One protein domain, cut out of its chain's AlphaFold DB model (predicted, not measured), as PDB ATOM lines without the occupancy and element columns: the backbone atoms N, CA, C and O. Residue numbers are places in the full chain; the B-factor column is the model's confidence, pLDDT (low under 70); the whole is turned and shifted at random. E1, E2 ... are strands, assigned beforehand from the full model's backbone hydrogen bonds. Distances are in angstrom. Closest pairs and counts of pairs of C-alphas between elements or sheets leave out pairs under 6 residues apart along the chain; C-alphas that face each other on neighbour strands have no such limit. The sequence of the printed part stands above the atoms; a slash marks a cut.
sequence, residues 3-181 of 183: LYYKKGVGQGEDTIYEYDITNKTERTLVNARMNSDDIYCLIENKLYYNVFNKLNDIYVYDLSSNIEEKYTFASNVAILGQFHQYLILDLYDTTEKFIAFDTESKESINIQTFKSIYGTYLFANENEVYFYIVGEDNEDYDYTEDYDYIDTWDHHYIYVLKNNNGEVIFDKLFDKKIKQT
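Overview. This is residues 3 to 181 of the 183 residues of an uncharacterized protein of Elusimicrobia bacterium (UniProt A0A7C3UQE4). Four small antiparallel sheets follow one another in an open arc, like part of a propeller that does not close into a ring; the first strands E1, E4, E8 and E12 lie along the inside of the arc, and the last strands E3, E7, E11 and E15 along its outside. The sheets of E4 to E7, E8 to E11 and E12 to E15 are face to face in turn, while the small sheet of E1 to E3 makes one end and the long link of residues 137 to 151 reaches out at the other. The printed part has 179 residues with fifteen named strands, E1 to E15 in order, no named helix, and the class all strand. It is only just compact, close to loose, with a radius of gyration of the C-alphas of 18.8 A and spans of 66 by 45 by 31 A.

Along the chain. E1, residues 3 to 7, is 12.3 A long and begins with C-alpha 3 at (-68.356, 15.310, 3.161). E2, residues 15 to 20, measures 16.2 A, and E3, residues 25 to 30, 15.9 A. E4, residues 40 to 43, is 9.9 A long, E5, residues 46 to 51, 15.7 A, E6, residues 54 to 62, 19.3 A, and E7, residues 67 to 72, 16.8 A. E6 bends by 70 degrees at residue 57. E8, residues 77 to 83, is 16.9 A long and begins with C-alpha 77 at (-43.376, 15.109, 0.251); E9, residues 86 to 91, measures 14.8 A, E10, residues 98 to 102, 13.0 A, and E11, residues 108 to 112, 11.9 A. E12, residues 115 to 124, is 23.9 A long and bends by 68 degrees at residue 118. E13, residues 128 to 136, measures 25.3 A, E14, residues 152 to 164, 37.1 A, and E15, residues 167 to 180, 37.2 A, ending with C-alpha 180 at (-41.178, 9.827, -26.562).

Arrangement. Each sheet is a meander, each strand the antiparallel neighbour of the one before, and each is strongly twisted. In the first, N 5 and O 17 are 3.1 A apart between E1 and E2, and N 18 and O 27 2.9 A between E2 and E3. E1 and E4 are near each other, with 5 pairs of C-alphas within 10 A. In the second, the pairs within hydrogen-bond range include N 41 and O 48 at 2.9 A for E4 and E5, N 49 and O 59 at 3.0 A for E5 and E6, and N 60 and O 69 at 2.8 A for E6 and E7. Three sheets, those of E4 to E7, E8 to E11 and E12 to E15, form a stack of sheets, face to face in turn. The sheets of E4 to E7 and E8 to E11 are face to face, 9.3 A centre to centre where they face; the closest C-alphas of E4 and E8 are those of Cys 41 and Gln 82, 6.4 A apart. In the third, N 80 and O 88 are 2.8 A apart, N 89 and O 99 3.0 A, and N 100 and O 109 2.9 A. It is face to face with the fourth, 9.6 A centre to centre; the closest C-alphas of E8 and E12 are those of Leu 80 and Tyr 121, 5.7 A apart. In the fourth, N 120 and O 132 are 2.8 A apart, N 131 and O 159 3.0 A, and N 156 and O 176 2.8 A. E7 and E11 are apart.

Size, cuts and confidence. The C-alphas farthest apart are those of Asn 23 and Glu 145, 68.9 A. The printed part has no cut. The link E13 to E14, 15 residues, is long. The mean pLDDT of the printed part is 79.0, and 41 residues are under 70, among them residues 112 to 119 and 136 to 153.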
ATOM      1  N   LEU A   3     -69.248  15.156   4.303       92.44
ATOM      2  CA  LEU A   3     -68.356  15.310   3.161       92.44
ATOM      3  C   LEU A   3     -67.276  16.314   3.543       92.44
ATOM      4  O   LEU A   3     -67.594  17.392   4.040       92.44
ATOM      5  N   TYR A   4     -66.028  15.969   3.271       90.69
ATOM      6  CA  TYR A   4     -64.912  16.900   3.337       90.69
ATOM      7  C   TYR A   4     -64.575  17.306   1.909       90.69
ATOM      8  O   TYR A   4     -64.607  16.461   1.016       90.69
ATOM      9  N   TYR A   5     -64.346  18.592   1.668       88.25
ATOM     10  CA  TYR A   5     -63.907  19.064   0.358       88.25
ATOM     11  C   TYR A   5     -63.090  20.336   0.456       88.25
ATOM     12  O   TYR A   5     -63.286  21.178   1.331       88.25
ATOM     13  N   LYS A   6     -62.188  20.473  -0.508       85.38
ATOM     14  CA  LYS A   6     -61.404  21.673  -0.751       85.38
ATOM     15  C   LYS A   6     -62.183  22.583  -1.692       85.38
ATOM     16  O   LYS A   6     -62.692  22.120  -2.714       85.38
ATOM     17  N   LYS A   7     -62.285  23.870  -1.368       80.38
ATOM     18  CA  LYS A   7     -62.863  24.870  -2.273       80.38
ATOM     19  C   LYS A   7     -61.744  25.754  -2.801       80.38
ATOM     20  O   LYS A   7     -61.211  26.567  -2.055       80.38
ATOM     21  N   GLY A   8     -61.420  25.594  -4.081       69.62
ATOM     22  CA  GLY A   8     -60.456  26.455  -4.754       69.62
ATOM     23  C   GLY A   8     -61.070  27.815  -5.049       69.62
ATOM     24  O   GLY A   8     -61.966  27.928  -5.889       69.62
ATOM     25  N   VAL A   9     -60.612  28.857  -4.360       55.94
ATOM     26  CA  VAL A   9     -60.875  30.244  -4.759       55.94
ATOM     27  C   VAL A   9     -59.645  30.686  -5.533       55.94
ATOM     28  O   VAL A   9     -58.547  30.710  -4.983       55.94
ATOM     29  N   GLY A  10     -59.809  30.935  -6.837       51.41
ATOM     30  CA  GLY A  10     -58.706  31.238  -7.748       51.41
ATOM     31  C   GLY A  10     -57.674  32.179  -7.123       51.41
ATOM     32  O   GLY A  10     -58.002  33.293  -6.728       51.41
ATOM     33  N   GLN A  11     -56.433  31.695  -7.056       50.91
ATOM     34  CA  GLN A  11     -55.255  32.388  -6.533       50.91
ATOM     35  C   GLN A  11     -55.223  32.691  -5.024       50.91
ATOM     36  O   GLN A  11     -54.854  33.796  -4.628       50.91
ATOM     37  N   GLY A  12     -55.398  31.671  -4.174       51.97
ATOM     38  CA  GLY A  12     -54.397  31.531  -3.108       51.97
ATOM     39  C   GLY A  12     -54.814  31.086  -1.717       51.97
ATOM     40  O   GLY A  12     -53.943  31.134  -0.858       51.97
ATOM     41  N   GLU A  13     -56.034  30.623  -1.468       58.91
ATOM     42  CA  GLU A  13     -56.391  30.037  -0.166       58.91
ATOM     43  C   GLU A  13     -57.378  28.887  -0.365       58.91
ATOM     44  O   GLU A  13     -58.595  29.065  -0.388       58.91
ATOM     45  N   ASP A  14     -56.843  27.685  -0.540       70.19
ATOM     46  CA  ASP A  14     -57.653  26.479  -0.608       70.19
ATOM     47  C   ASP A  14     -58.046  26.052   0.812       70.19
ATOM     48  O   ASP A  14     -57.272  25.447   1.534       70.19
ATOM     49  N   THR A  15     -59.266  26.376   1.231       80.88
ATOM     50  CA  THR A  15     -59.802  25.995   2.550       80.88
ATOM     51  C   THR A  15     -60.460  24.612   2.484       80.88
ATOM     52  O   THR A  15     -61.159  24.309   1.508       80.88
ATOM     53  N   ILE A  16     -60.289  23.786   3.527       87.62
ATOM     54  CA  ILE A  16     -61.042  22.529   3.680       87.62
ATOM     55  C   ILE A  16     -62.317  22.799   4.469       87.62
ATOM     56  O   ILE A  16     -62.289  23.357   5.570       87.62
ATOM     57  N   TYR A  17     -63.436  22.366   3.904       89.75
ATOM     58  CA  TYR A  17     -64.765  22.468   4.480       89.75
ATOM     59  C   TYR A  17     -65.271  21.095   4.909       89.75
ATOM     60  O   TYR A  17     -64.996  20.083   4.267       89.75
ATOM     61  N   GLU A  18     -66.055  21.087   5.982       92.88
ATOM     62  CA  GLU A  18     -66.902  19.965   6.369       92.88
ATOM     63  C   GLU A  18     -68.352  20.326   6.039       92.88
ATOM     64  O   GLU A  18     -68.873  21.348   6.494       92.88
ATOM     65  N   TYR A  19     -69.017  19.467   5.275       94.56
ATOM     66  CA  TYR A  19     -70.435  19.577   4.976       94.56
ATOM     67  C   TYR A  19     -71.203  18.409   5.577       94.56
ATOM     68  O   TYR A  19     -71.004  17.243   5.226       94.56
ATOM     69  N   ASP A  20     -72.113  18.734   6.488       95.81
ATOM     70  CA  ASP A  20     -73.068  17.785   7.033       95.81
ATOM     71  C   ASP A  20     -74.190  17.571   6.013       95.81
ATOM     72  O   ASP A  20     -75.065  18.415   5.813       95.81
ATOM     73  N   ILE A  21     -74.181  16.406   5.370       95.94
ATOM     74  CA  ILE A  21     -75.164  16.036   4.349       95.94
ATOM     75  C   ILE A  21     -76.550  15.832   4.963       95.94
ATOM     76  O   ILE A  21     -77.551  16.040   4.272       95.94
ATOM     77  N   THR A  22     -76.616  15.412   6.226       96.56
ATOM     78  CA  THR A  22     -77.872  15.163   6.936       96.56
ATOM     79  C   THR A  22     -78.553  16.487   7.264       96.56
ATOM     80  O   THR A  22     -79.728  16.660   6.953       96.56
ATOM     81  N   ASN A  23     -77.799  17.433   7.826       96.38
ATOM     82  CA  ASN A  23     -78.327  18.715   8.295       96.38
ATOM     83  C   ASN A  23     -78.221  19.848   7.264       96.38
ATOM     84  O   ASN A  23     -78.773  20.924   7.477       96.38
ATOM     85  N   LYS A  24     -77.554  19.603   6.129       96.50
ATOM     86  CA  LYS A  24     -77.312  20.572   5.046       96.50
ATOM     87  C   LYS A  24     -76.544  21.814   5.507       96.50
ATOM     88  O   LYS A  24     -76.781  22.909   5.004       96.50
ATOM     89  N   THR A  25     -75.611  21.640   6.439       96.81
ATOM     90  CA  THR A  25     -74.797  22.726   7.002       96.81
ATOM     91  C   THR A  25     -73.340  22.592   6.584       96.81
ATOM     92  O   THR A  25     -72.792  21.492   6.603       96.81
ATOM     93  N   GLU A  26     -72.702  23.712   6.258       95.00
ATOM     94  CA  GLU A  26     -71.271  23.807   5.946       95.00
ATOM     95  C   GLU A  26     -70.544  24.515   7.095       95.00
ATOM     96  O   GLU A  26     -71.071  25.471   7.672       95.00
ATOM     97  N   ARG A  27     -69.323  24.078   7.406       91.12
ATOM     98  CA  ARG A  27     -68.383  24.852   8.220       91.12
ATOM     99  C   ARG A  27     -66.968  24.765   7.661       91.12
ATOM    100  O   ARG A  27     -66.570  23.739   7.111       91.12
ATOM    101  N   THR A  28     -66.195  25.825   7.866       89.44
ATOM    102  CA  THR A  28     -64.746  25.802   7.661       89.44
ATOM    103  C   THR A  28     -64.104  24.864   8.678       89.44
ATOM    104  O   THR A  28     -64.388  24.966   9.873       89.44
ATOM    105  N   LEU A  29     -63.251  23.960   8.200       87.31
ATOM    106  CA  LEU A  29     -62.517  23.021   9.037       87.31
ATOM    107  C   LEU A  29     -61.058  23.450   9.198       87.31
ATOM    108  O   LEU A  29     -60.599  23.657  10.315       87.31
ATOM    109  N   VAL A  30     -60.363  23.640   8.076       86.00
ATOM    110  CA  VAL A  30     -58.954  24.041   8.034       86.00
ATOM    111  C   VAL A  30     -58.819  25.237   7.109       86.00
ATOM    112  O   VAL A  30     -59.213  25.163   5.944       86.00
ATOM    113  N   ASN A  31     -58.236  26.317   7.624       83.00
ATOM    114  CA  ASN A  31     -57.856  27.484   6.837       83.00
ATOM    115  C   ASN A  31     -56.339  27.463   6.608       83.00
ATOM    116  O   ASN A  31     -55.574  28.013   7.401       83.00
ATOM    117  N   ALA A  32     -55.916  26.772   5.553       74.94
ATOM    118  CA  ALA A  32     -54.523  26.661   5.152       74.94
ATOM    119  C   ALA A  32     -54.395  26.985   3.666       74.94
ATOM    120  O   ALA A  32     -55.314  26.774   2.886       74.94
ATOM    121  N   ARG A  33     -53.239  27.493   3.244       75.50
ATOM    122  CA  ARG A  33     -52.962  27.675   1.821       75.50
ATOM    123  C   ARG A  33     -52.481  26.343   1.257       75.50
ATOM    124  O   ARG A  33     -51.403  25.918   1.639       75.50
ATOM    125  N   MET A  34     -53.232  25.696   0.373       75.06
ATOM    126  CA  MET A  34     -52.837  24.443  -0.301       75.06
ATOM    127  C   MET A  34     -52.740  24.659  -1.822       75.06
ATOM    128  O   MET A  34     -53.318  25.624  -2.330       75.06
ATOM    129  N   ASN A  35     -52.000  23.815  -2.551       70.94
ATOM    130  CA  ASN A  35     -52.056  23.812  -4.018       70.94
ATOM    131  C   ASN A  35     -53.383  23.222  -4.491       70.94
ATOM    132  O   ASN A  35     -53.943  22.333  -3.845       70.94
ATOM    133  N   SER A  36     -53.827  23.622  -5.686       66.25
ATOM    134  CA  SER A  36     -54.990  23.026  -6.355       66.25
ATOM    135  C   SER A  36     -54.856  21.516  -6.535       66.25
ATOM    136  O   SER A  36     -55.851  20.800  -6.419       66.25
ATOM    137  N   ASP A  37     -53.629  21.043  -6.728       68.50
ATOM    138  CA  ASP A  37     -53.325  19.658  -7.082       68.50
ATOM    139  C   ASP A  37     -53.038  18.793  -5.842       68.50
ATOM    140  O   ASP A  37     -52.962  17.571  -5.950       68.50
ATOM    141  N   ASP A  38     -52.943  19.406  -4.653       74.00
ATOM    142  CA  ASP A  38     -52.697  18.678  -3.408       74.00
ATOM    143  C   ASP A  38     -53.908  17.803  -3.049       74.00
ATOM    144  O   ASP A  38     -55.054  18.280  -2.961       74.00
ATOM    145  N   ILE A  39     -53.618  16.526  -2.800       78.38
ATOM    146  CA  ILE A  39     -54.542  15.523  -2.275       78.38
ATOM    147  C   ILE A  39     -54.555  15.628  -0.745       78.38
ATOM    148  O   ILE A  39     -53.529  15.858  -0.106       78.38
ATOM    149  N   TYR A  40     -55.727  15.426  -0.146       87.00
ATOM    150  CA  TYR A  40     -55.862  15.185   1.287       87.00
ATOM    151  C   TYR A  40     -56.494  13.812   1.513       87.00
ATOM    152  O   TYR A  40     -57.241  13.306   0.674       87.00
ATOM    153  N   CYS A  41     -56.192  13.208   2.653       90.50
ATOM    154  CA  CYS A  41     -56.657  11.878   3.028       90.50
ATOM    155  C   CYS A  41     -57.353  11.928   4.389       90.50
ATOM    156  O   CYS A  41     -56.955  12.690   5.269       90.50
ATOM    157  N   LEU A  42     -58.412  11.136   4.549       91.06
ATOM    158  CA  LEU A  42     -59.126  10.979   5.813       91.06
ATOM    159  C   LEU A  42     -58.912   9.547   6.294       91.06
ATOM    160  O   LEU A  42     -59.527   8.609   5.777       91.06
ATOM    161  N   ILE A  43     -58.058   9.409   7.301       91.88
ATOM    162  CA  ILE A  43     -57.823   8.144   7.991       91.88
ATOM    163  C   ILE A  43     -58.481   8.279   9.360       91.88
ATOM    164  O   ILE A  43     -58.103   9.121  10.176       91.88
ATOM    165  N   GLU A  44     -59.532   7.488   9.571       90.69
ATOM    166  CA  GLU A  44     -60.408   7.581  10.741       90.69
ATOM    167  C   GLU A  44     -60.951   9.011  10.967       90.69
ATOM    168  O   GLU A  44     -61.675   9.543  10.126       90.69
ATOM    169  N   ASN A  45     -60.608   9.639  12.098       92.75
ATOM    170  CA  ASN A  45     -60.996  11.004  12.462       92.75
ATOM    171  C   ASN A  45     -59.883  12.033  12.207       92.75
ATOM    172  O   ASN A  45     -59.926  13.133  12.760       92.75
ATOM    173  N   LYS A  46     -58.872  11.691  11.410       94.69
ATOM    174  CA  LYS A  46     -57.717  12.553  11.161       94.69
ATOM    175  C   LYS A  46     -57.605  12.885   9.685       94.69
ATOM    176  O   LYS A  46     -57.603  12.008   8.823       94.69
ATOM    177  N   LEU A  47     -57.522  14.179   9.413       94.50
ATOM    178  CA  LEU A  47     -57.371  14.727   8.079       94.50
ATOM    179  C   LEU A  47     -55.900  15.041   7.822       94.50
ATOM    180  O   LEU A  47     -55.321  15.856   8.533       94.50
ATOM    181  N   TYR A  48     -55.329  14.424   6.796       94.25
ATOM    182  CA  TYR A  48     -53.933  14.575   6.398       94.25
ATOM    183  C   TYR A  48     -53.851  15.394   5.115       94.25
ATOM    184  O   TYR A  48     -54.550  15.078   4.152       94.25
ATOM    185  N   TYR A  49     -53.022  16.437   5.093       91.44
ATOM    186  CA  TYR A  49     -52.888  17.329   3.938       91.44
ATOM    187  C   TYR A  49     -51.509  17.985   3.866       91.44
ATOM    188  O   TYR A  49     -50.825  18.179   4.874       91.44
ATOM    189  N   ASN A  50     -51.125  18.366   2.651       88.94
ATOM    190  CA  ASN A  50     -49.982  19.227   2.385       88.94
ATOM    191  C   ASN A  50     -50.387  20.708   2.428       88.94
ATOM    192  O   ASN A  50     -51.533  21.064   2.155       88.94
ATOM    193  N   VAL A  51     -49.430  21.581   2.742       83.19
ATOM    194  CA  VAL A  51     -49.602  23.041   2.704       83.19
ATOM    195  C   VAL A  51     -48.643  23.636   1.672       83.19
ATOM    196  O   VAL A  51     -47.467  23.276   1.592       83.19
ATOM    197  N   PHE A  52     -49.138  24.600   0.902       75.25
ATOM    198  CA  PHE A  52     -48.404  25.366  -0.098       75.25
ATOM    199  C   PHE A  52     -47.103  25.938   0.479       75.25
ATOM    200  O   PHE A  52     -47.107  26.585   1.530       75.25
ATOM    201  N   ASN A  53     -45.984  25.738  -0.225       75.00
ATOM    202  CA  ASN A  53     -44.623  26.125   0.184       75.00
ATOM    203  C   ASN A  53     -44.084  25.452   1.461       75.00
ATOM    204  O   ASN A  53     -43.014  25.830   1.946       75.00
ATOM    205  N   LYS A  54     -44.791  24.468   2.023       79.12
ATOM    206  CA  LYS A  54     -44.318  23.623   3.128       79.12
ATOM    207  C   LYS A  54     -44.175  22.199   2.632       79.12
ATOM    208  O   LYS A  54     -44.785  21.271   3.146       79.12
ATOM    209  N   LEU A  55     -43.354  22.072   1.598       83.94
ATOM    210  CA  LEU A  55     -43.261  20.861   0.803       83.94
ATOM    211  C   LEU A  55     -42.763  19.659   1.609       83.94
ATOM    212  O   LEU A  55     -43.095  18.558   1.231       83.94
ATOM    213  N   ASN A  56     -42.054  19.832   2.729       90.88
ATOM    214  CA  ASN A  56     -41.559  18.712   3.546       90.88
ATOM    215  C   ASN A  56     -42.504  18.302   4.688       90.88
ATOM    216  O   ASN A  56     -42.165  17.408   5.462       90.88
ATOM    217  N   ASP A  57     -43.641  18.980   4.855       92.38
ATOM    218  CA  ASP A  57     -44.533  18.777   5.995       92.38
ATOM    219  C   ASP A  57     -45.871  18.161   5.553       92.38
ATOM    220  O   ASP A  57     -46.516  18.651   4.623       92.38
ATOM    221  N   ILE A  58     -46.324  17.140   6.288       93.62
ATOM    222  CA  ILE A  58     -47.710  16.656   6.271       93.62
ATOM    223  C   ILE A  58     -48.403  17.131   7.540       93.62
ATOM    224  O   ILE A  58     -47.993  16.781   8.646       93.62
ATOM    225  N   TYR A  59     -49.465  17.910   7.385       93.81
ATOM    226  CA  TYR A  59     -50.286  18.388   8.488       93.81
ATOM    227  C   TYR A  59     -51.396  17.391   8.791       93.81
ATOM    228  O   TYR A  59     -51.919  16.735   7.890       93.81
ATOM    229  N   VAL A  60     -51.748  17.286  10.069       94.94
ATOM    230  CA  VAL A  60     -52.771  16.377  10.577       94.94
ATOM    231  C   VAL A  60     -53.727  17.156  11.448       94.94
ATOM    232  O   VAL A  60     -53.340  17.667  12.494       94.94
ATOM    233  N   TYR A  61     -54.985  17.211  11.037       94.44
ATOM    234  CA  TYR A  61     -56.047  17.821  11.818       94.44
ATOM    235  C   TYR A  61     -56.937  16.736  12.422       94.44
ATOM    236  O   TYR A  61     -57.617  16.002  11.698       94.44
ATOM    237  N   ASP A  62     -56.934  16.620  13.749       94.56
ATOM    238  CA  ASP A  62     -57.804  15.696  14.477       94.56
ATOM    239  C   ASP A  62     -59.198  16.312  14.646       94.56
ATOM    240  O   ASP A  62     -59.397  17.285  15.376       94.56
ATOM    241  N   LEU A  63     -60.191  15.709  13.991       92.62
ATOM    242  CA  LEU A  63     -61.590  16.142  14.003       92.62
ATOM    243  C   LEU A  63     -62.244  16.046  15.390       92.62
ATOM    244  O   LEU A  63     -63.263  16.696  15.632       92.62
ATOM    245  N   SER A  64     -61.699  15.215  16.279       93.19
ATOM    246  CA  SER A  64     -62.250  14.959  17.614       93.19
ATOM    247  C   SER A  64     -61.795  16.023  18.606       93.19
ATOM    248  O   SER A  64     -62.590  16.507  19.412       93.19
ATOM    249  N   SER A  65     -60.514  16.391  18.544       94.12
ATOM    250  CA  SER A  65     -59.893  17.356  19.457       94.12
ATOM    251  C   SER A  65     -59.810  18.774  18.879       94.12
ATOM    252  O   SER A  65     -59.678  19.729  19.642       94.12
ATOM    253  N   ASN A  66     -59.965  18.933  17.561       90.00
ATOM    254  CA  ASN A  66     -59.709  20.166  16.807       90.00
ATOM    255  C   ASN A  66     -58.265  20.677  16.970       90.00
ATOM    256  O   ASN A  66     -58.025  21.885  16.944       90.00
ATOM    257  N   ILE A  67     -57.317  19.759  17.173       92.25
ATOM    258  CA  ILE A  67     -55.889  20.056  17.283       92.25
ATOM    259  C   ILE A  67     -55.212  19.718  15.952       92.25
ATOM    260  O   ILE A  67     -55.496  18.685  15.343       92.25
ATOM    261  N   GLU A  68     -54.325  20.611  15.515       93.38
ATOM    262  CA  GLU A  68     -53.461  20.418  14.353       93.38
ATOM    263  C   GLU A  68     -52.046  20.052  14.815       93.38
ATOM    264  O   GLU A  68     -51.460  20.724  15.669       93.38
ATOM    265  N   GLU A  69     -51.494  19.001  14.227       94.06
ATOM    266  CA  GLU A  69     -50.099  18.593  14.362       94.06
ATOM    267  C   GLU A  69     -49.466  18.469  12.972       94.06
ATOM    268  O   GLU A  69     -50.139  18.602  11.949       94.06
ATOM    269  N   LYS A  70     -48.158  18.204  12.912       93.75
ATOM    270  CA  LYS A  70     -47.486  17.922  11.644       93.75
ATOM    271  C   LYS A  70     -46.392  16.872  11.770       93.75
ATOM    272  O   LYS A  70     -45.761  16.738  12.819       93.75
ATOM    273  N   TYR A  71     -46.126  16.211  10.654       93.94
ATOM    274  CA  TYR A  71     -44.979  15.345  10.432       93.94
ATOM    275  C   TYR A  71     -44.035  16.007   9.432       93.94
ATOM    276  O   TYR A  71     -44.465  16.398   8.350       93.94
ATOM    277  N   THR A  72     -42.760  16.138   9.800       93.19
ATOM    278  CA  THR A  72     -41.722  16.737   8.951       93.19
ATOM    279  C   THR A  72     -40.816  15.645   8.403       93.19
ATOM    280  O   THR A  72     -40.232  14.876   9.166       93.19
ATOM    281  N   PHE A  73     -40.669  15.621   7.084       90.62
ATOM    282  CA  PHE A  73     -39.820  14.692   6.352       90.62
ATOM    283  C   PHE A  73     -38.492  15.360   5.971       90.62
ATOM    284  O   PHE A  73     -38.367  16.587   5.914       90.62
ATOM    285  N   ALA A  74     -37.467  14.545   5.711       88.81
ATOM    286  CA  ALA A  74     -36.153  15.037   5.285       88.81
ATOM    287  C   ALA A  74     -36.177  15.679   3.884       88.81
ATOM    288  O   ALA A  74     -35.247  16.396   3.513       88.81
ATOM    289  N   SER A  75     -37.247  15.446   3.127       86.69
ATOM    290  CA  SER A  75     -37.385  15.816   1.725       86.69
ATOM    291  C   SER A  75     -38.795  16.305   1.438       86.69
ATOM    292  O   SER A  75     -39.698  16.134   2.262       86.69
ATOM    293  N   ASN A  76     -38.962  16.937   0.279       88.06
ATOM    294  CA  ASN A  76     -40.269  17.342  -0.215       88.06
ATOM    295  C   ASN A  76     -41.165  16.092  -0.299       88.06
ATOM    296  O   ASN A  76     -40.714  15.044  -0.749       88.06
ATOM    297  N   VAL A  77     -42.417  16.199   0.124       88.38
ATOM    298  CA  VAL A  77     -43.376  15.109   0.251       88.38
ATOM    299  C   VAL A  77     -44.732  15.526  -0.307       88.38
ATOM    300  O   VAL A  77     -45.214  16.624  -0.026       88.38
ATOM    301  N   ALA A  78     -45.381  14.638  -1.049       86.88
ATOM    302  CA  ALA A  78     -46.788  14.763  -1.410       86.88
ATOM    303  C   ALA A  78     -47.566  13.505  -1.040       86.88
ATOM    304  O   ALA A  78     -47.071  12.386  -1.173       86.88
ATOM    305  N   ILE A  79     -48.814  13.690  -0.617       88.69
ATOM    306  CA  ILE A  79     -49.767  12.590  -0.479       88.69
ATOM    307  C   ILE A  79     -50.241  12.172  -1.870       88.69
ATOM    308  O   ILE A  79     -50.793  12.978  -2.616       88.69
ATOM    309  N   LEU A  80     -50.085  10.891  -2.192       84.94
ATOM    310  CA  LEU A  80     -50.686  10.279  -3.377       84.94
ATOM    311  C   LEU A  80     -52.033   9.645  -3.047       84.94
ATOM    312  O   LEU A  80     -52.941   9.647  -3.871       84.94
ATOM    313  N   GLY A  81     -52.172   9.099  -1.842       86.31
ATOM    314  CA  GLY A  81     -53.403   8.465  -1.393       86.31
ATOM    315  C   GLY A  81     -53.252   7.799  -0.033       86.31
ATOM    316  O   GLY A  81     -52.287   8.040   0.693       86.31
ATOM    317  N   GLN A  82     -54.208   6.933   0.295       88.56
ATOM    318  CA  GLN A  82     -54.230   6.184   1.549       88.56
ATOM    319  C   GLN A  82     -54.543   4.706   1.322       88.56
ATOM    320  O   GLN A  82     -55.249   4.347   0.378       88.56
ATOM    321  N   PHE A  83     -54.067   3.870   2.241       86.88
ATOM    322  CA  PHE A  83     -54.428   2.464   2.351       86.88
ATOM    323  C   PHE A  83     -54.480   2.050   3.822       86.88
ATOM    324  O   PHE A  83     -53.446   1.997   4.479       86.88
ATOM    325  N   HIS A  84     -55.668   1.761   4.353       87.88
ATOM    326  CA  HIS A  84     -55.863   1.556   5.797       87.88
ATOM    327  C   HIS A  84     -55.236   2.693   6.629       87.88
ATOM    328  O   HIS A  84     -55.592   3.851   6.417       87.88
ATOM    329  N   GLN A  85     -54.316   2.376   7.550       90.94
ATOM    330  CA  GLN A  85     -53.593   3.363   8.356       90.94
ATOM    331  C   GLN A  85     -52.396   4.006   7.640       90.94
ATOM    332  O   GLN A  85     -51.740   4.874   8.218       90.94
ATOM    333  N   TYR A  86     -52.079   3.583   6.416       90.56
ATOM    334  CA  TYR A  86     -50.920   4.068   5.682       90.56
ATOM    335  C   TYR A  86     -51.284   5.255   4.800       90.56
ATOM    336  O   TYR A  86     -52.216   5.193   3.992       90.56
ATOM    337  N   LEU A  87     -50.487   6.315   4.894       92.12
ATOM    338  CA  LEU A  87     -50.385   7.299   3.826       92.12
ATOM    339  C   LEU A  87     -49.390   6.807   2.793       92.12
ATOM    340  O   LEU A  87     -48.311   6.329   3.139       92.12
ATOM    341  N   ILE A  88     -49.737   6.979   1.528       88.25
ATOM    342  CA  ILE A  88     -48.841   6.671   0.424       88.25
ATOM    343  C   ILE A  88     -48.277   7.981  -0.078       88.25
ATOM    344  O   ILE A  88     -49.026   8.862  -0.507       88.25
ATOM    345  N   LEU A  89     -46.962   8.113   0.048       88.44
ATOM    346  CA  LEU A  89     -46.263   9.376  -0.104       88.44
ATOM    347  C   LEU A  89     -45.266   9.302  -1.261       88.44
ATOM    348  O   LEU A  89     -44.559   8.303  -1.398       88.44
ATOM    349  N   ASP A  90     -45.214  10.372  -2.052       85.19
ATOM    350  CA  ASP A  90     -44.140  10.659  -3.007       85.19
ATOM    351  C   ASP A  90     -43.104  11.551  -2.320       85.19
ATOM    352  O   ASP A  90     -43.458  12.632  -1.844       85.19
ATOM    353  N   LEU A  91     -41.853  11.104  -2.237       86.50
ATOM    354  CA  LEU A  91     -40.738  11.884  -1.706       86.50
ATOM    355  C   LEU A  91     -39.891  12.428  -2.862       86.50
ATOM    356  O   LEU A  91     -39.068  11.716  -3.451       86.50
ATOM    357  N   TYR A  92     -40.047  13.717  -3.158       76.56
ATOM    358  CA  TYR A  92     -39.272  14.381  -4.202       76.56
ATOM    359  C   TYR A  92     -37.819  14.600  -3.766       76.56
ATOM    360  O   TYR A  92     -37.505  14.718  -2.582       76.56
ATOM    361  N   ASP A  93     -36.923  14.685  -4.750       72.50
ATOM    362  CA  ASP A  93     -35.488  14.960  -4.574       72.50
ATOM    363  C   ASP A  93     -34.697  13.889  -3.798       72.50
ATOM    364  O   ASP A  93     -33.573  14.135  -3.358       72.50
ATOM    365  N   THR A  94     -35.244  12.676  -3.673       67.88
ATOM    366  CA  THR A  94     -34.553  11.530  -3.065       67.88
ATOM    367  C   THR A  94     -34.407  10.352  -4.027       67.88
ATOM    368  O   THR A  94     -35.014  10.296  -5.101       67.88
ATOM    369  N   THR A  95     -33.583   9.384  -3.623       64.12
ATOM    370  CA  THR A  95     -33.495   8.061  -4.256       64.12
ATOM    371  C   THR A  95     -34.652   7.131  -3.865       64.12
ATOM    372  O   THR A  95     -34.881   6.133  -4.545       64.12
ATOM    373  N   GLU A  96     -35.376   7.442  -2.786       62.81
ATOM    374  CA  GLU A  96     -36.492   6.665  -2.231       62.81
ATOM    375  C   GLU A  96     -37.801   7.395  -2.523       62.81
ATOM    376  O   GLU A  96     -38.269   8.204  -1.730       62.81
ATOM    377  N   LYS A  97     -38.382   7.158  -3.697       75.50
ATOM    378  CA  LYS A  97     -39.471   8.020  -4.170       75.50
ATOM    379  C   LYS A  97     -40.830   7.688  -3.597       75.50
ATOM    380  O   LYS A  97     -41.647   8.584  -3.483       75.50
ATOM    381  N   PHE A  98     -41.080   6.441  -3.213       82.00
ATOM    382  CA  PHE A  98     -42.384   6.065  -2.677       82.00
ATOM    383  C   PHE A  98     -42.244   5.336  -1.357       82.00
ATOM    384  O   PHE A  98     -41.507   4.350  -1.260       82.00
ATOM    385  N   ILE A  99     -43.001   5.801  -0.367       86.50
ATOM    386  CA  ILE A  99     -43.092   5.173   0.948       86.50
ATOM    387  C   ILE A  99     -44.551   4.980   1.361       86.50
ATOM    388  O   ILE A  99     -45.433   5.756   0.987       86.50
ATOM    389  N   ALA A 100     -44.792   3.949   2.166       88.06
ATOM    390  CA  ALA A 100     -45.991   3.815   2.980       88.06
ATOM    391  C   ALA A 100     -45.640   4.302   4.384       88.06
ATOM    392  O   ALA A 100     -44.845   3.669   5.077       88.06
ATOM    393  N   PHE A 101     -46.212   5.428   4.797       91.88
ATOM    394  CA  PHE A 101     -46.056   5.970   6.141       91.88
ATOM    395  C   PHE A 101     -47.203   5.485   7.023       91.88
ATOM    396  O   PHE A 101     -48.360   5.846   6.796       91.88
ATOM    397  N   ASP A 102     -46.882   4.672   8.022       92.06
ATOM    398  CA  ASP A 102     -47.836   4.204   9.019       92.06
ATOM    399  C   ASP A 102     -48.185   5.348   9.973       92.06
ATOM    400  O   ASP A 102     -47.346   5.842  10.729       92.06
ATOM    401  N   THR A 103     -49.443   5.779   9.953       93.62
ATOM    402  CA  THR A 103     -49.887   6.909  10.773       93.62
ATOM    403  C   THR A 103     -50.034   6.589  12.263       93.62
ATOM    404  O   THR A 103     -50.125   7.525  13.066       93.62
ATOM    405  N   GLU A 104     -50.030   5.311  12.649       91.44
ATOM    406  CA  GLU A 104     -50.087   4.862  14.041       91.44
ATOM    407  C   GLU A 104     -48.686   4.731  14.640       91.44
ATOM    408  O   GLU A 104     -48.373   5.386  15.640       91.44
ATOM    409  N   SER A 105     -47.834   3.907  14.021       92.38
ATOM    410  CA  SER A 105     -46.468   3.658  14.507       92.38
ATOM    411  C   SER A 105     -45.502   4.797  14.180       92.38
ATOM    412  O   SER A 105     -44.501   4.969  14.876       92.38
ATOM    413  N   LYS A 106     -45.836   5.620  13.174       92.38
ATOM    414  CA  LYS A 106     -44.992   6.690  12.611       92.38
ATOM    415  C   LYS A 106     -43.734   6.160  11.924       92.38
ATOM    416  O   LYS A 106     -42.769   6.904  11.742       92.38
ATOM    417  N   GLU A 107     -43.741   4.887  11.545       91.12
ATOM    418  CA  GLU A 107     -42.679   4.261  10.768       91.12
ATOM    419  C   GLU A 107     -42.997   4.313   9.269       91.12
ATOM    420  O   GLU A 107     -44.138   4.506   8.850       91.12
ATOM    421  N   SER A 108     -41.962   4.190   8.439       88.69
ATOM    422  CA  SER A 108     -42.091   4.204   6.980       88.69
ATOM    423  C   SER A 108     -41.591   2.896   6.392       88.69
ATOM    424  O   SER A 108     -40.537   2.397   6.783       88.69
ATOM    425  N   ILE A 109     -42.329   2.377   5.419       85.50
ATOM    426  CA  ILE A 109     -41.936   1.232   4.604       85.50
ATOM    427  C   ILE A 109     -41.576   1.762   3.222       85.50
ATOM    428  O   ILE A 109     -42.399   2.405   2.567       85.50
ATOM    429  N   ASN A 110     -40.357   1.483   2.770       81.50
ATOM    430  CA  ASN A 110     -39.940   1.811   1.413       81.50
ATOM    431  C   ASN A 110     -40.695   0.934   0.413       81.50
ATOM    432  O   ASN A 110     -40.604  -0.291   0.457       81.50
ATOM    433  N   ILE A 111     -41.427   1.579  -0.491       75.44
ATOM    434  CA  ILE A 111     -42.224   0.918  -1.520       75.44
ATOM    435  C   ILE A 111     -41.390   0.740  -2.795       75.44
ATOM    436  O   ILE A 111     -41.428  -0.328  -3.409       75.44
ATOM    437  N   GLN A 112     -40.614   1.757  -3.207       69.31
ATOM    438  CA  GLN A 112     -39.751   1.625  -4.387       69.31
ATOM    439  C   GLN A 112     -38.611   2.652  -4.521       69.31
ATOM    440  O   GLN A 112     -38.711   3.784  -4.050       69.31
ATOM    441  N   THR A 113     -37.553   2.261  -5.249       58.03
ATOM    442  CA  THR A 113     -36.282   3.000  -5.420       58.03
ATOM    443  C   THR A 113     -35.839   3.136  -6.890       58.03
ATOM    444  O   THR A 113     -34.719   2.779  -7.250       58.03
ATOM    445  N   PHE A 114     -36.708   3.605  -7.782       60.38
ATOM    446  CA  PHE A 114     -36.318   4.007  -9.143       60.38
ATOM    447  C   PHE A 114     -36.603   5.494  -9.319       60.38
ATOM    448  O   PHE A 114     -37.407   6.084  -8.588       60.38
ATOM    449  N   LYS A 115     -35.928   6.124 -10.280       61.53
ATOM    450  CA  LYS A 115     -36.089   7.549 -10.564       61.53
ATOM    451  C   LYS A 115     -37.417   7.781 -11.305       61.53
ATOM    452  O   LYS A 115     -37.458   7.979 -12.507       61.53
ATOM    453  N   SER A 116     -38.525   7.742 -10.570       60.88
ATOM    454  CA  SER A 116     -39.853   8.177 -11.025       60.88
ATOM    455  C   SER A 116     -39.838   9.648 -11.446       60.88
ATOM    456  O   SER A 116     -39.247  10.463 -10.746       60.88
ATOM    457  N   ILE A 117     -40.474  10.016 -12.553       62.44
ATOM    458  CA  ILE A 117     -40.715  11.428 -12.888       62.44
ATOM    459  C   ILE A 117     -42.074  11.868 -12.329       62.44
ATOM    460  O   ILE A 117     -42.217  13.023 -11.942       62.44
ATOM    461  N   TYR A 118     -43.052  10.956 -12.244       69.25
ATOM    462  CA  TYR A 118     -44.394  11.246 -11.738       69.25
ATOM    463  C   TYR A 118     -45.130   9.976 -11.280       69.25
ATOM    464  O   TYR A 118     -45.082   8.949 -11.956       69.25
ATOM    465  N   GLY A 119     -45.865  10.055 -10.167       69.50
ATOM    466  CA  GLY A 119     -46.780   9.011  -9.698       69.50
ATOM    467  C   GLY A 119     -48.204   9.536  -9.522       69.50
ATOM    468  O   GLY A 119     -48.412  10.683  -9.136       69.50
ATOM    469  N   THR A 120     -49.203   8.694  -9.782       72.12
ATOM    470  CA  THR A 120     -50.605   8.994  -9.481       72.12
ATOM    471  C   THR A 120     -51.321   7.791  -8.881       72.12
ATOM    472  O   THR A 120     -51.064   6.631  -9.224       72.12
ATOM    473  N   TYR A 121     -52.237   8.083  -7.970       74.00
ATOM    474  CA  TYR A 121     -53.129   7.104  -7.375       74.00
ATOM    475  C   TYR A 121     -54.285   6.812  -8.332       74.00
ATOM    476  O   TYR A 121     -54.946   7.730  -8.815       74.00
ATOM    477  N   LEU A 122     -54.542   5.531  -8.599       72.44
ATOM    478  CA  LEU A 122     -55.628   5.122  -9.489       72.44
ATOM    479  C   LEU A 122     -56.899   4.817  -8.699       72.44
ATOM    480  O   LEU A 122     -57.928   5.462  -8.890       72.44
ATOM    481  N   PHE A 123     -56.839   3.804  -7.833       78.56
ATOM    482  CA  PHE A 123     -57.954   3.373  -6.995       78.56
ATOM    483  C   PHE A 123     -57.469   2.443  -5.876       78.56
ATOM    484  O   PHE A 123     -56.423   1.806  -5.993       78.56
ATOM    485  N   ALA A 124     -58.276   2.323  -4.823       80.31
ATOM    486  CA  ALA A 124     -58.107   1.336  -3.763       80.31
ATOM    487  C   ALA A 124     -59.375   0.502  -3.605       80.31
ATOM    488  O   ALA A 124     -60.488   0.970  -3.863       80.31
ATOM    489  N   ASN A 125     -59.195  -0.723  -3.135       82.06
ATOM    490  CA  ASN A 125     -60.231  -1.540  -2.530       82.06
ATOM    491  C   ASN A 125     -59.809  -1.906  -1.095       82.06
ATOM    492  O   ASN A 125     -58.821  -1.391  -0.579       82.06
ATOM    493  N   GLU A 126     -60.580  -2.769  -0.436       81.62
ATOM    494  CA  GLU A 126     -60.317  -3.175   0.950       81.62
ATOM    495  C   GLU A 126     -58.943  -3.826   1.154       81.62
ATOM    496  O   GLU A 126     -58.392  -3.713   2.235       81.62
ATOM    497  N   ASN A 127     -58.381  -4.477   0.136       84.94
ATOM    498  CA  ASN A 127     -57.166  -5.284   0.259       84.94
ATOM    499  C   ASN A 127     -55.991  -4.756  -0.568       84.94
ATOM    500  O   ASN A 127     -54.865  -5.225  -0.392       84.94
ATOM    501  N   GLU A 128     -56.246  -3.840  -1.503       86.44
ATOM    502  CA  GLU A 128     -55.285  -3.466  -2.531       86.44
ATOM    503  C   GLU A 128     -55.393  -1.993  -2.924       86.44
ATOM    504  O   GLU A 128     -56.495  -1.462  -3.073       86.44
ATOM    505  N   VAL A 129     -54.253  -1.361  -3.204       84.12
ATOM    506  CA  VAL A 129     -54.189  -0.034  -3.834       84.12
ATOM    507  C   VAL A 129     -53.339  -0.069  -5.076       84.12
ATOM    508  O   VAL A 129     -52.248  -0.628  -5.070       84.12
ATOM    509  N   TYR A 130     -53.837   0.568  -6.125       84.81
ATOM    510  CA  TYR A 130     -53.219   0.583  -7.434       84.81
ATOM    511  C   TYR A 130     -52.656   1.965  -7.744       84.81
ATOM    512  O   TYR A 130     -53.357   2.978  -7.663       84.81
ATOM    513  N   PHE A 131     -51.396   1.981  -8.162       81.31
ATOM    514  CA  PHE A 131     -50.675   3.189  -8.546       81.31
ATOM    515  C   PHE A 131     -50.237   3.088  -9.989       81.31
ATOM    516  O   PHE A 131     -49.820   2.022 -10.445       81.31
ATOM    517  N   TYR A 132     -50.286   4.215 -10.681       82.06
ATOM    518  CA  TYR A 132     -49.620   4.386 -11.957       82.06
ATOM    519  C   TYR A 132     -48.401   5.266 -11.757       82.06
ATOM    520  O   TYR A 132     -48.506   6.360 -11.205       82.06
ATOM    521  N   ILE A 133     -47.247   4.781 -12.198       77.69
ATOM    522  CA  ILE A 133     -45.979   5.478 -12.015       77.69
ATOM    523  C   ILE A 133     -45.266   5.562 -13.355       77.69
ATOM    524  O   ILE A 133     -45.195   4.577 -14.089       77.69
ATOM    525  N   VAL A 134     -44.730   6.737 -13.659       75.69
ATOM    526  CA  VAL A 134     -43.863   6.988 -14.807       75.69
ATOM    527  C   VAL A 134     -42.457   7.245 -14.285       75.69
ATOM    528  O   VAL A 134     -42.277   8.107 -13.429       75.69
ATOM    529  N   GLY A 135     -41.459   6.510 -14.770       72.50
ATOM    530  CA  GLY A 135     -40.062   6.699 -14.375       72.50
ATOM    531  C   GLY A 135     -39.079   6.632 -15.533       72.50
ATOM    532  O   GLY A 135     -39.414   6.145 -16.610       72.50
ATOM    533  N   GLU A 136     -37.865   7.114 -15.277       67.38
ATOM    534  CA  GLU A 136     -36.708   6.976 -16.166       67.38
ATOM    535  C   GLU A 136     -35.906   5.744 -15.741       67.38
ATOM    536  O   GLU A 136     -35.555   5.609 -14.563       67.38
ATOM    537  N   ASP A 137     -35.573   4.870 -16.692       57.78
ATOM    538  CA  ASP A 137     -34.445   3.957 -16.509       57.78
ATOM    539  C   ASP A 137     -33.161   4.733 -16.812       57.78
ATOM    540  O   ASP A 137     -32.986   5.277 -17.901       57.78
ATOM    541  N   ASN A 138     -32.237   4.771 -15.851       50.88
ATOM    542  CA  ASN A 138     -30.931   5.419 -16.018       50.88
ATOM    543  C   ASN A 138     -29.991   4.647 -16.976       50.88
ATOM    544  O   ASN A 138     -28.834   5.042 -17.117       50.88
ATOM    545  N   GLU A 139     -30.430   3.536 -17.581       49.81
ATOM    546  CA  GLU A 139     -29.534   2.587 -18.261       49.81
ATOM    547  C   GLU A 139     -29.426   2.742 -19.789       49.81
ATOM    548  O   GLU A 139     -28.463   2.234 -20.349       49.81
ATOM    549  N   ASP A 140     -30.294   3.506 -20.463       46.75
ATOM    550  CA  ASP A 140     -30.295   3.580 -21.939       46.75
ATOM    551  C   ASP A 140     -30.264   5.023 -22.478       46.75
ATOM    552  O   ASP A 140     -31.152   5.448 -23.221       46.75
ATOM    553  N   TYR A 141     -29.226   5.795 -22.140       48.97
ATOM    554  CA  TYR A 141     -28.864   6.938 -22.985       48.97
ATOM    555  C   TYR A 141     -28.133   6.409 -24.219       48.97
ATOM    556  O   TYR A 141     -26.920   6.189 -24.189       48.97
ATOM    557  N   ASP A 142     -28.871   6.196 -25.306       45.75
ATOM    558  CA  ASP A 142     -28.270   5.924 -26.609       45.75
ATOM    559  C   ASP A 142     -27.723   7.251 -27.158       45.75
ATOM    560  O   ASP A 142     -28.429   8.045 -27.782       45.75
ATOM    561  N   TYR A 143     -26.468   7.553 -26.819       45.81
ATOM    562  CA  TYR A 143     -25.745   8.694 -27.372       45.81
ATOM    563  C   TYR A 143     -25.419   8.404 -28.840       45.81
ATOM    564  O   TYR A 143     -24.306   8.000 -29.176       45.81
ATOM    565  N   THR A 144     -26.382   8.608 -29.733       48.66
ATOM    566  CA  THR A 144     -26.074   8.707 -31.160       48.66
ATOM    567  C   THR A 144     -25.323  10.017 -31.399       48.66
ATOM    568  O   THR A 144     -25.755  11.064 -30.926       48.66
ATOM    569  N   GLU A 145     -24.198   9.963 -32.118       46.53
ATOM    570  CA  GLU A 145     -23.245  11.072 -32.348       46.53
ATOM    571  C   GLU A 145     -23.813  12.306 -33.092       46.53
ATOM    572  O   GLU A 145     -23.065  13.242 -33.379       46.53
ATOM    573  N   ASP A 146     -25.119  12.361 -33.361       47.34
ATOM    574  CA  ASP A 146     -25.774  13.472 -34.048       47.34
ATOM    575  C   ASP A 146     -26.567  14.347 -33.065       47.34
ATOM    576  O   ASP A 146     -27.505  13.929 -32.389       47.34
ATOM    577  N   TYR A 147     -26.147  15.606 -32.996       50.00
ATOM    578  CA  TYR A 147     -26.427  16.593 -31.953       50.00
ATOM    579  C   TYR A 147     -27.855  17.168 -31.888       50.00
ATOM    580  O   TYR A 147     -27.992  18.286 -31.399       50.00
ATOM    581  N   ASP A 148     -28.913  16.471 -32.322       48.62
ATOM    582  CA  ASP A 148     -30.225  17.137 -32.463       48.62
ATOM    583  C   ASP A 148     -31.462  16.502 -31.809       48.62
ATOM    584  O   ASP A 148     -32.442  17.223 -31.661       48.62
ATOM    585  N   TYR A 149     -31.475  15.261 -31.313       50.47
ATOM    586  CA  TYR A 149     -32.634  14.766 -30.539       50.47
ATOM    587  C   TYR A 149     -32.209  13.726 -29.496       50.47
ATOM    588  O   TYR A 149     -31.735  12.649 -29.842       50.47
ATOM    589  N   ILE A 150     -32.405  14.034 -28.209       53.16
ATOM    590  CA  ILE A 150     -32.347  13.019 -27.150       53.16
ATOM    591  C   ILE A 150     -33.685  12.287 -27.190       53.16
ATOM    592  O   ILE A 150     -34.703  12.836 -26.770       53.16
ATOM    593  N   ASP A 151     -33.687  11.065 -27.715       54.31
ATOM    594  CA  ASP A 151     -34.814  10.154 -27.548       54.31
ATOM    595  C   ASP A 151     -34.962   9.840 -26.051       54.31
ATOM    596  O   ASP A 151     -34.156   9.111 -25.472       54.31
ATOM    597  N   THR A 152     -35.982  10.406 -25.405       61.84
ATOM    598  CA  THR A 152     -36.328  10.067 -24.022       61.84
ATOM    599  C   THR A 152     -37.255   8.854 -24.012       61.84
ATOM    600  O   THR A 152     -38.195   8.732 -24.805       61.84
ATOM    601  N   TRP A 153     -36.970   7.909 -23.119       64.38
ATOM    602  CA  TRP A 153     -37.798   6.729 -22.913       64.38
ATOM    603  C   TRP A 153     -38.478   6.827 -21.557       64.38
ATOM    604  O   TRP A 153     -37.809   6.811 -20.525       64.38
ATOM    605  N   ASP A 154     -39.804   6.860 -21.574       70.94
ATOM    606  CA  ASP A 154     -40.599   6.778 -20.360       70.94
ATOM    607  C   ASP A 154     -40.939   5.320 -20.087       70.94
ATOM    608  O   ASP A 154     -41.403   4.584 -20.968       70.94
ATOM    609  N   HIS A 155     -40.756   4.900 -18.844       72.50
ATOM    610  CA  HIS A 155     -41.273   3.629 -18.383       72.50
ATOM    611  C   HIS A 155     -42.552   3.852 -17.600       72.50
ATOM    612  O   HIS A 155     -42.584   4.592 -16.618       72.50
ATOM    613  N   HIS A 156     -43.607   3.178 -18.033       77.56
ATOM    614  CA  HIS A 156     -44.916   3.240 -17.419       77.56
ATOM    615  C   HIS A 156     -45.187   1.952 -16.663       77.56
ATOM    616  O   HIS A 156     -45.166   0.858 -17.233       77.56
ATOM    617  N   TYR A 157     -45.511   2.105 -15.390       76.75
ATOM    618  CA  TYR A 157     -45.707   1.007 -14.471       76.75
ATOM    619  C   TYR A 157     -47.086   1.072 -13.826       76.75
ATOM    620  O   TYR A 157     -47.591   2.155 -13.524       76.75
ATOM    621  N   ILE A 158     -47.674  -0.097 -13.570       79.81
ATOM    622  CA  ILE A 158     -48.784  -0.228 -12.622       79.81
ATOM    623  C   ILE A 158     -48.298  -1.097 -11.479       79.81
ATOM    624  O   ILE A 158     -47.839  -2.217 -11.711       79.81
ATOM    625  N   TYR A 159     -48.434  -0.587 -10.264       78.38
ATOM    626  CA  TYR A 159     -48.127  -1.324  -9.051       78.38
ATOM    627  C   TYR A 159     -49.376  -1.569  -8.232       78.38
ATOM    628  O   TYR A 159     -50.335  -0.800  -8.307       78.38
ATOM    629  N   VAL A 160     -49.324  -2.623  -7.428       82.44
ATOM    630  CA  VAL A 160     -50.309  -2.894  -6.394       82.44
ATOM    631  C   VAL A 160     -49.625  -2.990  -5.039       82.44
ATOM    632  O   VAL A 160     -48.661  -3.732  -4.869       82.44
ATOM    633  N   LEU A 161     -50.144  -2.235  -4.080       80.19
ATOM    634  CA  LEU A 161     -49.853  -2.394  -2.666       80.19
ATOM    635  C   LEU A 161     -50.922  -3.302  -2.065       80.19
ATOM    636  O   LEU A 161     -52.106  -3.024  -2.243       80.19
ATOM    637  N   LYS A 162     -50.531  -4.366  -1.371       84.75
ATOM    638  CA  LYS A 162     -51.440  -5.333  -0.743       84.75
ATOM    639  C   LYS A 162     -51.156  -5.428   0.743       84.75
ATOM    640  O   LYS A 162     -49.996  -5.387   1.143       84.75
ATOM    641  N   ASN A 163     -52.193  -5.636   1.546       73.94
ATOM    642  CA  ASN A 163     -52.032  -6.081   2.927       73.94
ATOM    643  C   ASN A 163     -52.233  -7.599   2.982       73.94
ATOM    644  O   ASN A 163     -53.324  -8.097   2.708       73.94
ATOM    645  N   ASN A 164     -51.182  -8.338   3.323       74.62
ATOM    646  CA  ASN A 164     -51.232  -9.781   3.502       74.62
ATOM    647  C   ASN A 164     -50.892 -10.127   4.953       74.62
ATOM    648  O   ASN A 164     -49.728 -10.277   5.314       74.62
ATOM    649  N   ASN A 165     -51.919 -10.257   5.798       71.81
ATOM    650  CA  ASN A 165     -51.780 -10.580   7.226       71.81
ATOM    651  C   ASN A 165     -50.872  -9.611   8.012       71.81
ATOM    652  O   ASN A 165     -50.125 -10.038   8.891       71.81
ATOM    653  N   GLY A 166     -50.946  -8.311   7.713       65.00
ATOM    654  CA  GLY A 166     -50.137  -7.278   8.367       65.00
ATOM    655  C   GLY A 166     -48.790  -7.020   7.694       65.00
ATOM    656  O   GLY A 166     -48.081  -6.107   8.105       65.00
ATOM    657  N   GLU A 167     -48.443  -7.777   6.650       69.88
ATOM    658  CA  GLU A 167     -47.312  -7.464   5.783       69.88
ATOM    659  C   GLU A 167     -47.786  -6.648   4.577       69.88
ATOM    660  O   GLU A 167     -48.711  -7.039   3.859       69.88
ATOM    661  N   VAL A 168     -47.143  -5.503   4.355       71.19
ATOM    662  CA  VAL A 168     -47.390  -4.656   3.190       71.19
ATOM    663  C   VAL A 168     -46.522  -5.158   2.035       71.19
ATOM    664  O   VAL A 168     -45.299  -5.057   2.081       71.19
ATOM    665  N   ILE A 169     -47.158  -5.704   1.001       77.88
ATOM    666  CA  ILE A 169     -46.495  -6.239  -0.196       77.88
ATOM    667  C   ILE A 169     -46.671  -5.256  -1.344       77.88
ATOM    668  O   ILE A 169     -47.766  -4.732  -1.545       77.88
ATOM    669  N   PHE A 170     -45.617  -5.048  -2.128       75.75
ATOM    670  CA  PHE A 170     -45.661  -4.194  -3.305       75.75
ATOM    671  C   PHE A 170     -45.241  -4.953  -4.563       75.75
ATOM    672  O   PHE A 170     -44.075  -5.307  -4.729       75.75
ATOM    673  N   ASP A 171     -46.200  -5.190  -5.458       80.50
ATOM    674  CA  ASP A 171     -45.988  -5.952  -6.688       80.50
ATOM    675  C   ASP A 171     -46.087  -5.052  -7.924       80.50
ATOM    676  O   ASP A 171     -47.035  -4.276  -8.079       80.50
ATOM    677  N   LYS A 172     -45.154  -5.222  -8.868       81.75
ATOM    678  CA  LYS A 172     -45.266  -4.663 -10.222       81.75
ATOM    679  C   LYS A 172     -46.211  -5.526 -11.054       81.75
ATOM    680  O   LYS A 172     -45.910  -6.684 -11.327       81.75
ATOM    681  N   LEU A 173     -47.331  -4.958 -11.493       81.94
ATOM    682  CA  LEU A 173     -48.323  -5.646 -12.326       81.94
ATOM    683  C   LEU A 173     -48.132  -5.391 -13.819       81.94
ATOM    684  O   LEU A 173     -48.487  -6.231 -14.644       81.94
ATOM    685  N   PHE A 174     -47.607  -4.220 -14.167       82.06
ATOM    686  CA  PHE A 174     -47.425  -3.801 -15.548       82.06
ATOM    687  C   PHE A 174     -46.123  -3.028 -15.711       82.06
ATOM    688  O   PHE A 174     -45.725  -2.278 -14.821       82.06
ATOM    689  N   ASP A 175     -45.502  -3.209 -16.871       82.06
ATOM    690  CA  ASP A 175     -44.279  -2.539 -17.284       82.06
ATOM    691  C   ASP A 175     -44.330  -2.316 -18.798       82.06
ATOM    692  O   ASP A 175     -44.487  -3.268 -19.573       82.06
ATOM    693  N   LYS A 176     -44.250  -1.056 -19.219       80.56
ATOM    694  CA  LYS A 176     -44.169  -0.693 -20.628       80.56
ATOM    695  C   LYS A 176     -43.233   0.484 -20.829       80.56
ATOM    696  O   LYS A 176     -43.522   1.599 -20.404       80.56
ATOM    697  N   LYS A 177     -42.187   0.233 -21.606       78.31
ATOM    698  CA  LYS A 177     -41.293   1.246 -22.158       78.31
ATOM    699  C   LYS A 177     -41.946   1.917 -23.372       78.31
ATOM    700  O   LYS A 177     -42.383   1.235 -24.304       78.31
ATOM    701  N   ILE A 178     -42.056   3.242 -23.351       74.06
ATOM    702  CA  ILE A 178     -42.623   4.057 -24.429       74.06
ATOM    703  C   ILE A 178     -41.570   5.070 -24.872       74.06
ATOM    704  O   ILE A 178     -41.018   5.808 -24.062       74.06
ATOM    705  N   LYS A 179     -41.294   5.099 -26.177       71.75
ATOM    706  CA  LYS A 179     -40.436   6.118 -26.778       71.75
ATOM    707  C   LYS A 179     -41.211   7.429 -26.845       71.75
ATOM    708  O   LYS A 179     -42.250   7.466 -27.510       71.75
ATOM    709  N   GLN A 180     -40.715   8.491 -26.222       63.31
ATOM    710  CA  GLN A 180     -41.178   9.827 -26.562       63.31
ATOM    711  C   GLN A 180     -40.514  10.224 -27.881       63.31
ATOM    712  O   GLN A 180     -39.348  10.597 -27.932       63.31
ATOM    713  N   THR A 181     -41.245  10.112 -28.988       54.56
ATOM    714  CA  THR A 181     -40.835  10.779 -30.227       54.56
ATOM    715  C   THR A 181     -41.237  12.241 -30.106       54.56
ATOM    716  O   THR A 181     -42.435  12.529 -30.043       54.56
TER     717      THR A 181